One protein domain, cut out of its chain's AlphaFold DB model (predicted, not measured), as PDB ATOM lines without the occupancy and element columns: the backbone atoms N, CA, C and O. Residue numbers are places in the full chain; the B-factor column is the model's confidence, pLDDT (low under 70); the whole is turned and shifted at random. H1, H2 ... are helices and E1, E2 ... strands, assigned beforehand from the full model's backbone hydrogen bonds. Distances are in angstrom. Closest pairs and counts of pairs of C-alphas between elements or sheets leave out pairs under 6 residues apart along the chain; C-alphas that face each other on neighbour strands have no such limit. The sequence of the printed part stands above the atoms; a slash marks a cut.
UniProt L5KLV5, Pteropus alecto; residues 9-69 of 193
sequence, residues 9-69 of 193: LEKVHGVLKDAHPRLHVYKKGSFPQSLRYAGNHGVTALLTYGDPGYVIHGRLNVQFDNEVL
ATOM      1  N   LEU A   9       5.499  48.306 -41.525       90.81
ATOM      2  CA  LEU A   9       4.279  47.976 -40.787       90.81
ATOM      3  C   LEU A   9       3.092  48.865 -41.171       90.81
ATOM      4  O   LEU A   9       2.021  48.350 -41.486       90.81
ATOM      5  N   GLU A  10       3.289  50.184 -41.201       91.62
ATOM      6  CA  GLU A  10       2.228  51.145 -41.527       91.62
ATOM      7  C   GLU A  10       1.741  50.999 -42.968       91.62
ATOM      8  O   GLU A  10       0.540  51.027 -43.234       91.62
ATOM      9  N   LYS A  11       2.671  50.752 -43.896       92.06
ATOM     10  CA  LYS A  11       2.351  50.545 -45.309       92.06
ATOM     11  C   LYS A  11       1.505  49.289 -45.510       92.06
ATOM     12  O   LYS A  11       0.495  49.335 -46.204       92.06
ATOM     13  N   VAL A  12       1.907  48.174 -44.896       91.06
ATOM     14  CA  VAL A  12       1.172  46.903 -44.991       91.06
ATOM     15  C   VAL A  12      -0.204  47.024 -44.337       91.06
ATOM     16  O   VAL A  12      -1.189  46.565 -44.910       91.06
ATOM     17  N   HIS A  13      -0.287  47.683 -43.180       91.44
ATOM     18  CA  HIS A  13      -1.557  47.938 -42.506       91.44
ATOM     19  C   HIS A  13      -2.510  48.773 -43.374       91.44
ATOM     20  O   HIS A  13      -3.664  48.392 -43.528       91.44
ATOM     21  N   GLY A  14      -2.026  49.866 -43.975       91.44
ATOM     22  CA  GLY A  14      -2.840  50.729 -44.835       91.44
ATOM     23  C   GLY A  14      -3.403  49.996 -46.054       91.44
ATOM     24  O   GLY A  14      -4.587  50.108 -46.335       91.44
ATOM     25  N   VAL A  15      -2.584  49.181 -46.727       91.25
ATOM     26  CA  VAL A  15      -3.036  48.405 -47.898       91.25
ATOM     27  C   VAL A  15      -4.063  47.338 -47.513       91.25
ATOM     28  O   VAL A  15      -5.020  47.113 -48.245       91.25
ATOM     29  N   LEU A  16      -3.861  46.655 -46.383       88.56
ATOM     30  CA  LEU A  16      -4.713  45.532 -45.993       88.56
ATOM     31  C   LEU A  16      -6.032  45.962 -45.352       88.56
ATOM     32  O   LEU A  16      -7.006  45.223 -45.464       88.56
ATOM     33  N   LYS A  17      -6.076  47.130 -44.700       88.25
ATOM     34  CA  LYS A  17      -7.282  47.625 -44.026       88.25
ATOM     35  C   LYS A  17      -8.458  47.809 -44.992       88.25
ATOM     36  O   LYS A  17      -9.581  47.484 -44.633       88.25
ATOM     37  N   ASP A  18      -8.177  48.250 -46.216       87.50
ATOM     38  CA  ASP A  18      -9.196  48.523 -47.237       87.50
ATOM     39  C   ASP A  18      -9.278  47.418 -48.306       87.50
ATOM     40  O   ASP A  18      -9.983  47.553 -49.304       87.50
ATOM     41  N   ALA A  19      -8.557  46.305 -48.121       88.00
ATOM     42  CA  ALA A  19      -8.463  45.254 -49.131       88.00
ATOM     43  C   ALA A  19      -9.778  44.485 -49.326       88.00
ATOM     44  O   ALA A  19     -10.065  44.033 -50.435       88.00
ATOM     45  N   HIS A  20     -10.561  44.284 -48.260       88.81
ATOM     46  CA  HIS A  20     -11.817  43.544 -48.346       88.81
ATOM     47  C   HIS A  20     -12.767  43.877 -47.182       88.81
ATOM     48  O   HIS A  20     -12.320  43.909 -46.038       88.81
ATOM     49  N   PRO A  21     -14.086  44.023 -47.422       88.56
ATOM     50  CA  PRO A  21     -15.052  44.419 -46.389       88.56
ATOM     51  C   PRO A  21     -15.224  43.406 -45.246       88.56
ATOM     52  O   PRO A  21     -15.610  43.790 -44.152       88.56
ATOM     53  N   ARG A  22     -14.942  42.120 -45.495       87.94
ATOM     54  CA  ARG A  22     -15.042  41.024 -44.503       87.94
ATOM     55  C   ARG A  22     -13.708  40.636 -43.861       87.94
ATOM     56  O   ARG A  22     -13.572  39.535 -43.325       87.94
ATOM     57  N   LEU A  23     -12.681  41.464 -44.046       89.00
ATOM     58  CA  LEU A  23     -11.347  41.244 -43.500       89.00
ATOM     59  C   LEU A  23     -11.046  42.347 -42.495       89.00
ATOM     60  O   LEU A  23     -10.838  43.496 -42.875       89.00
ATOM     61  N   HIS A  24     -10.950  41.978 -41.224       89.19
ATOM     62  CA  HIS A  24     -10.607  42.928 -40.177       89.19
ATOM     63  C   HIS A  24      -9.119  42.840 -39.883       89.19
ATOM     64  O   HIS A  24      -8.594  41.765 -39.584       89.19
ATOM     65  N   VAL A  25      -8.428  43.972 -39.991       90.25
ATOM     66  CA  VAL A  25      -6.975  44.078 -39.825       90.25
ATOM     67  C   VAL A  25      -6.684  45.018 -38.670       90.25
ATOM     68  O   VAL A  25      -7.127  46.165 -38.663       90.25
ATOM     69  N   TYR A  26      -5.903  44.542 -37.707       90.81
ATOM     70  CA  TYR A  26      -5.575  45.278 -36.493       90.81
ATOM     71  C   TYR A  26      -4.078  45.253 -36.225       90.81
ATOM     72  O   TYR A  26      -3.381  44.261 -36.459       90.81
ATOM     73  N   LYS A  27      -3.589  46.345 -35.642       91.56
ATOM     74  CA  LYS A  27      -2.288  46.362 -34.977       91.56
ATOM     75  C   LYS A  27      -2.425  45.698 -33.613       91.56
ATOM     76  O   LYS A  27      -3.490  45.739 -33.002       91.56
ATOM     77  N   LYS A  28      -1.317  45.174 -33.093       90.94
ATOM     78  CA  LYS A  28      -1.272  44.561 -31.756       90.94
ATOM     79  C   LYS A  28      -1.882  45.448 -30.657       90.94
ATOM     80  O   LYS A  28      -2.624  44.943 -29.827       90.94
ATOM     81  N   GLY A  29      -1.626  46.760 -30.684       89.50
ATOM     82  CA  GLY A  29      -2.160  47.705 -29.690       89.50
ATOM     83  C   GLY A  29      -3.615  48.143 -29.902       89.50
ATOM     84  O   GLY A  29      -4.227  48.647 -28.973       89.50
ATOM     85  N   SER A  30      -4.177  47.963 -31.102       90.12
ATOM     86  CA  SER A  30      -5.559  48.354 -31.425       90.12
ATOM     87  C   SER A  30      -6.520  47.163 -31.461       90.12
ATOM     88  O   SER A  30      -7.650  47.305 -31.921       90.12
ATOM     89  N   PHE A  31      -6.046  45.973 -31.093       90.94
ATOM     90  CA  PHE A  31      -6.837  44.753 -31.143       90.94
ATOM     91  C   PHE A  31      -7.886  44.751 -30.018       90.94
ATOM     92  O   PHE A  31      -7.559  45.173 -28.906       90.94
ATOM     93  N   PRO A  32      -9.118  44.268 -30.264       90.38
ATOM     94  CA  PRO A  32     -10.158  44.224 -29.241       90.38
ATOM     95  C   PRO A  32      -9.698  43.487 -27.977       90.38
ATOM     96  O   PRO A  32      -9.239  42.344 -28.035       90.38
ATOM     97  N   GLN A  33      -9.844  44.136 -26.817       88.31
ATOM     98  CA  GLN A  33      -9.457  43.545 -25.533       88.31
ATOM     99  C   GLN A  33     -10.405  42.415 -25.099       88.31
ATOM    100  O   GLN A  33      -9.982  41.526 -24.364       88.31
ATOM    101  N   SER A  34     -11.650  42.407 -25.595       86.25
ATOM    102  CA  SER A  34     -12.643  41.349 -25.346       86.25
ATOM    103  C   SER A  34     -12.120  39.957 -25.703       86.25
ATOM    104  O   SER A  34     -12.356  39.006 -24.969       86.25
ATOM    105  N   LEU A  35     -11.329  39.858 -26.773       86.94
ATOM    106  CA  LEU A  35     -10.753  38.607 -27.265       86.94
ATOM    107  C   LEU A  35      -9.568  38.099 -26.429       86.94
ATOM    108  O   LEU A  35      -9.081  36.999 -26.679       86.94
ATOM    109  N   ARG A  36      -9.047  38.906 -25.488       88.44
ATOM    110  CA  ARG A  36      -7.920  38.580 -24.584       88.44
ATOM    111  C   ARG A  36      -6.700  37.928 -25.270       88.44
ATOM    112  O   ARG A  36      -5.947  37.190 -24.647       88.44
ATOM    113  N   TYR A  37      -6.470  38.210 -26.554       88.38
ATOM    114  CA  TYR A  37      -5.484  37.481 -27.361       88.38
ATOM    115  C   TYR A  37      -4.168  38.243 -27.569       88.38
ATOM    116  O   TYR A  37      -3.081  37.672 -27.493       88.38
ATOM    117  N   ALA A  38      -4.238  39.555 -27.812       88.19
ATOM    118  CA  ALA A  38      -3.089  40.344 -28.265       88.19
ATOM    119  C   ALA A  38      -1.993  40.582 -27.205       88.19
ATOM    120  O   ALA A  38      -0.895  41.017 -27.556       88.19
ATOM    121  N   GLY A  39      -2.258  40.283 -25.928       86.69
ATOM    122  CA  GLY A  39      -1.336  40.534 -24.812       86.69
ATOM    123  C   GLY A  39      -0.101  39.624 -24.764       86.69
ATOM    124  O   GLY A  39       0.826  39.894 -24.006       86.69
ATOM    125  N   ASN A  40      -0.046  38.563 -25.572       89.50
ATOM    126  CA  ASN A  40       1.059  37.605 -25.547       89.50
ATOM    127  C   ASN A  40       2.267  38.087 -26.386       89.50
ATOM    128  O   ASN A  40       2.120  38.657 -27.473       89.50
ATOM    129  N   HIS A  41       3.491  37.830 -25.911       86.50
ATOM    130  CA  HIS A  41       4.730  38.095 -26.652       86.50
ATOM    131  C   HIS A  41       4.779  37.360 -28.005       86.50
ATOM    132  O   HIS A  41       5.248  37.929 -28.987       86.50
ATOM    133  N   GLY A  42       4.232  36.142 -28.088       86.25
ATOM    134  CA  GLY A  42       4.206  35.337 -29.317       86.25
ATOM    135  C   GLY A  42       3.292  35.873 -30.427       86.25
ATOM    136  O   GLY A  42       3.318  35.366 -31.547       86.25
ATOM    137  N   VAL A  43       2.484  36.897 -30.144       88.44
ATOM    138  CA  VAL A  43       1.582  37.507 -31.125       88.44
ATOM    139  C   VAL A  43       2.324  38.532 -31.981       88.44
ATOM    140  O   VAL A  43       2.955  39.460 -31.459       88.44
ATOM    141  N   THR A  44       2.194  38.381 -33.304       89.31
ATOM    142  CA  THR A  44       2.810  39.249 -34.316       89.31
ATOM    143  C   THR A  44       2.261  40.675 -34.292       89.31
ATOM    144  O   THR A  44       1.180  40.939 -33.776       89.31
ATOM    145  N   ALA A  45       2.985  41.607 -34.914       90.12
ATOM    146  CA  ALA A  45       2.619  43.022 -34.909       90.12
ATOM    147  C   ALA A  45       1.287  43.335 -35.629       90.12
ATOM    148  O   ALA A  45       0.601  44.286 -35.250       90.12
ATOM    149  N   LEU A  46       0.913  42.526 -36.631       89.81
ATOM    150  CA  LEU A  46      -0.370  42.614 -37.334       89.81
ATOM    151  C   LEU A  46      -1.207  41.346 -37.144       89.81
ATOM    152  O   LEU A  46      -0.750  40.223 -37.404       89.81
ATOM    153  N   LEU A  47      -2.456  41.552 -36.732       89.50
ATOM    154  CA  LEU A  47      -3.476  40.526 -36.576       89.50
ATOM    155  C   LEU A  47      -4.590  40.752 -37.586       89.50
ATOM    156  O   LEU A  47      -4.893  41.879 -37.973       89.50
ATOM    157  N   THR A  48      -5.188  39.650 -38.006       87.31
ATOM    158  CA  THR A  48      -6.252  39.642 -38.999       87.31
ATOM    159  C   THR A  48      -7.225  38.535 -38.655       87.31
ATOM    160  O   THR A  48      -6.770  37.414 -38.407       87.31
ATOM    161  N   TYR A  49      -8.518  38.813 -38.707       88.19
ATOM    162  CA  TYR A  49      -9.550  37.784 -38.654       88.19
ATOM    163  C   TYR A  49     -10.626  38.074 -39.704       88.19
ATOM    164  O   TYR A  49     -10.738  39.198 -40.200       88.19
ATOM    165  N   GLY A  50     -11.338  37.029 -40.112       87.88
ATOM    166  CA  GLY A  50     -12.391  37.121 -41.120       87.88
ATOM    167  C   GLY A  50     -13.771  37.030 -40.487       87.88
ATOM    168  O   GLY A  50     -13.923  36.476 -39.397       87.88
ATOM    169  N   ASP A  51     -14.776  37.530 -41.198       89.50
ATOM    170  CA  ASP A  51     -16.164  37.248 -40.835       89.50
ATOM    171  C   ASP A  51     -16.465  35.740 -40.941       89.50
ATOM    172  O   ASP A  51     -15.832  35.029 -41.733       89.50
ATOM    173  N   PRO A  52     -17.459  35.232 -40.194       86.44
ATOM    174  CA  PRO A  52     -17.887  33.840 -40.282       86.44
ATOM    175  C   PRO A  52     -18.157  33.398 -41.724       86.44
ATOM    176  O   PRO A  52     -18.792  34.101 -42.511       86.44
ATOM    177  N   GLY A  53     -17.643  32.223 -42.091       84.62
ATOM    178  CA  GLY A  53     -17.765  31.682 -43.449       84.62
ATOM    179  C   GLY A  53     -16.839  32.328 -44.489       84.62
ATOM    180  O   GLY A  53     -16.847  31.904 -45.646       84.62
ATOM    181  N   TYR A  54     -16.019  33.316 -44.112       85.88
ATOM    182  CA  TYR A  54     -14.984  33.877 -44.975       85.88
ATOM    183  C   TYR A  54     -13.601  33.341 -44.599       85.88
ATOM    184  O   TYR A  54     -13.093  33.561 -43.502       85.88
ATOM    185  N   VAL A  55     -12.971  32.636 -45.538       83.81
ATOM    186  CA  VAL A  55     -11.623  32.088 -45.364       83.81
ATOM    187  C   VAL A  55     -10.616  33.031 -46.004       83.81
ATOM    188  O   VAL A  55     -10.731  33.394 -47.174       83.81
ATOM    189  N   ILE A  56      -9.594  33.410 -45.241       82.94
ATOM    190  CA  ILE A  56      -8.484  34.206 -45.757       82.94
ATOM    191  C   ILE A  56      -7.590  33.278 -46.581       82.94
ATOM    192  O   ILE A  56      -6.820  32.487 -46.040       82.94
ATOM    193  N   HIS A  57      -7.698  33.363 -47.903       76.81
ATOM    194  CA  HIS A  57      -6.853  32.591 -48.806       76.81
ATOM    195  C   HIS A  57      -5.409  33.119 -48.763       76.81
ATOM    196  O   HIS A  57      -5.109  34.210 -49.243       76.81
ATOM    197  N   GLY A  58      -4.504  32.344 -48.161       74.44
ATOM    198  CA  GLY A  58      -3.081  32.664 -48.043       74.44
ATOM    199  C   GLY A  58      -2.377  31.775 -47.018       74.44
ATOM    200  O   GLY A  58      -2.939  30.798 -46.536       74.44
ATOM    201  N   ARG A  59      -1.151  32.139 -46.623       63.84
ATOM    202  CA  ARG A  59      -0.450  31.532 -45.465       63.84
ATOM    203  C   ARG A  59      -0.935  32.097 -44.119       63.84
ATOM    204  O   ARG A  59      -0.207  32.088 -43.132       63.84
ATOM    205  N   LEU A  60      -2.126  32.682 -44.107       64.00
ATOM    206  CA  LEU A  60      -2.710  33.349 -42.955       64.00
ATOM    207  C   LEU A  60      -3.619  32.364 -42.232       64.00
ATOM    208  O   LEU A  60      -4.501  31.768 -42.840       64.00
ATOM    209  N   ASN A  61      -3.405  32.214 -40.928       60.16
ATOM    210  CA  ASN A  61      -4.285  31.406 -40.093       60.16
ATOM    211  C   ASN A  61      -5.694  32.008 -40.097       60.16
ATOM    212  O   ASN A  61      -5.854  33.210 -39.874       60.16
ATOM    213  N   VAL A  62      -6.692  31.157 -40.325       64.12
ATOM    214  CA  VAL A  62      -8.103  31.498 -40.146       64.12
ATOM    215  C   VAL A  62      -8.390  31.645 -38.658       64.12
ATOM    216  O   VAL A  62      -8.215  30.710 -37.882       64.12
ATOM    217  N   GLN A  63      -8.790  32.848 -38.272       73.75
ATOM    218  CA  GLN A  63      -9.276  33.171 -36.940       73.75
ATOM    219  C   GLN A  63     -10.671  33.764 -37.113       73.75
ATOM    220  O   GLN A  63     -10.897  34.527 -38.056       73.75
ATOM    221  N   PHE A  64     -11.580  33.376 -36.226       84.00
ATOM    222  CA  PHE A  64     -12.951  33.866 -36.160       84.00
ATOM    223  C   PHE A  64     -13.209  34.427 -34.767       84.00
ATOM    224  O   PHE A  64     -12.493  34.103 -33.816       84.00
ATOM    225  N   ASP A  65     -14.229  35.266 -34.669       86.81
ATOM    226  CA  ASP A  65     -14.697  35.814 -33.404       86.81
ATOM    227  C   ASP A  65     -15.382  34.719 -32.556       86.81
ATOM    228  O   ASP A  65     -16.123  33.884 -33.085       86.81
ATOM    229  N   ASN A  66     -15.124  34.706 -31.245       88.56
ATOM    230  CA  ASN A  66     -15.688  33.738 -30.296       88.56
ATOM    231  C   ASN A  66     -17.155  34.029 -29.945       88.56
ATOM    232  O   ASN A  66     -17.848  33.139 -29.450       88.56
ATOM    233  N   GLU A  67     -17.637  35.250 -30.190       86.94
ATOM    234  CA  GLU A  67     -19.036  35.623 -29.931       86.94
ATOM    235  C   GLU A  67     -20.018  34.961 -30.910       86.94
ATOM    236  O   GLU A  67     -21.213  34.814 -30.630       86.94
ATOM    237  N   VAL A  68     -19.513  34.505 -32.056       88.69
ATOM    238  CA  VAL A  68     -20.305  33.876 -33.113       88.69
ATOM    239  C   VAL A  68     -20.831  32.526 -32.630       88.69
ATOM    240  O   VAL A  68     -20.064  31.660 -32.218       88.69
ATOM    241  N   LEU A  69     -22.150  32.322 -32.730       87.81
ATOM    242  CA  LEU A  69     -22.819  31.099 -32.265       87.81
ATOM    243  C   LEU A  69     -22.230  29.822 -32.879       87.81
ATOM    244  O   LEU A  69     -22.056  28.841 -32.165       87.81
TER     245      LEU A  69
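AT A GLANCE: This is residues 9 to 69 of the 193 residues of a protein of Pteropus alecto (UniProt L5KLV5). What is its shape? With little regular structure, short helix H1 packs by E1 of the two-stranded hairpin E1 and E2; loops 28 to 45 and 51 to 69 follow the strands. What is it made of? The printed part has 61 residues, 19 in named elements, in the order H1, E1, E2; the class is mixed and the sheet antiparallel. It is compact, radius of gyration of the C-alphas 11.5 A, spanning 30 by 25 by 19 A.

IN THESE COORDINATES: Where is H1? H1, residues 9 to 17, begins at C-alpha 9 (4.279, 47.976, -40.787) and is 12.0 A long. Where are the strands? E1, residues 23 to 27, is 13.4 A long; E2, residues 46 to 50, is 13.7 A long and ends at C-alpha 50 (-12.391, 37.121, -41.120).

HOW THE PARTS SIT: How near is H1? Its closest C-alphas to E1 are Lys 17 and Val 25, 5.5 A. Every O i to N i+4 pair is within hydrogen-bond range. How do strands pair? Hairpin E1 and E2 is antiparallel at 158 degrees, with N 26 and O 47 within hydrogen-bond range at 2.9 A.

THE WHOLE: Which link is long? E1 to E2, 18 residues. Any cut or low confidence? The printed part has no cut; pLDDT is under 70 at residues 59 to 62.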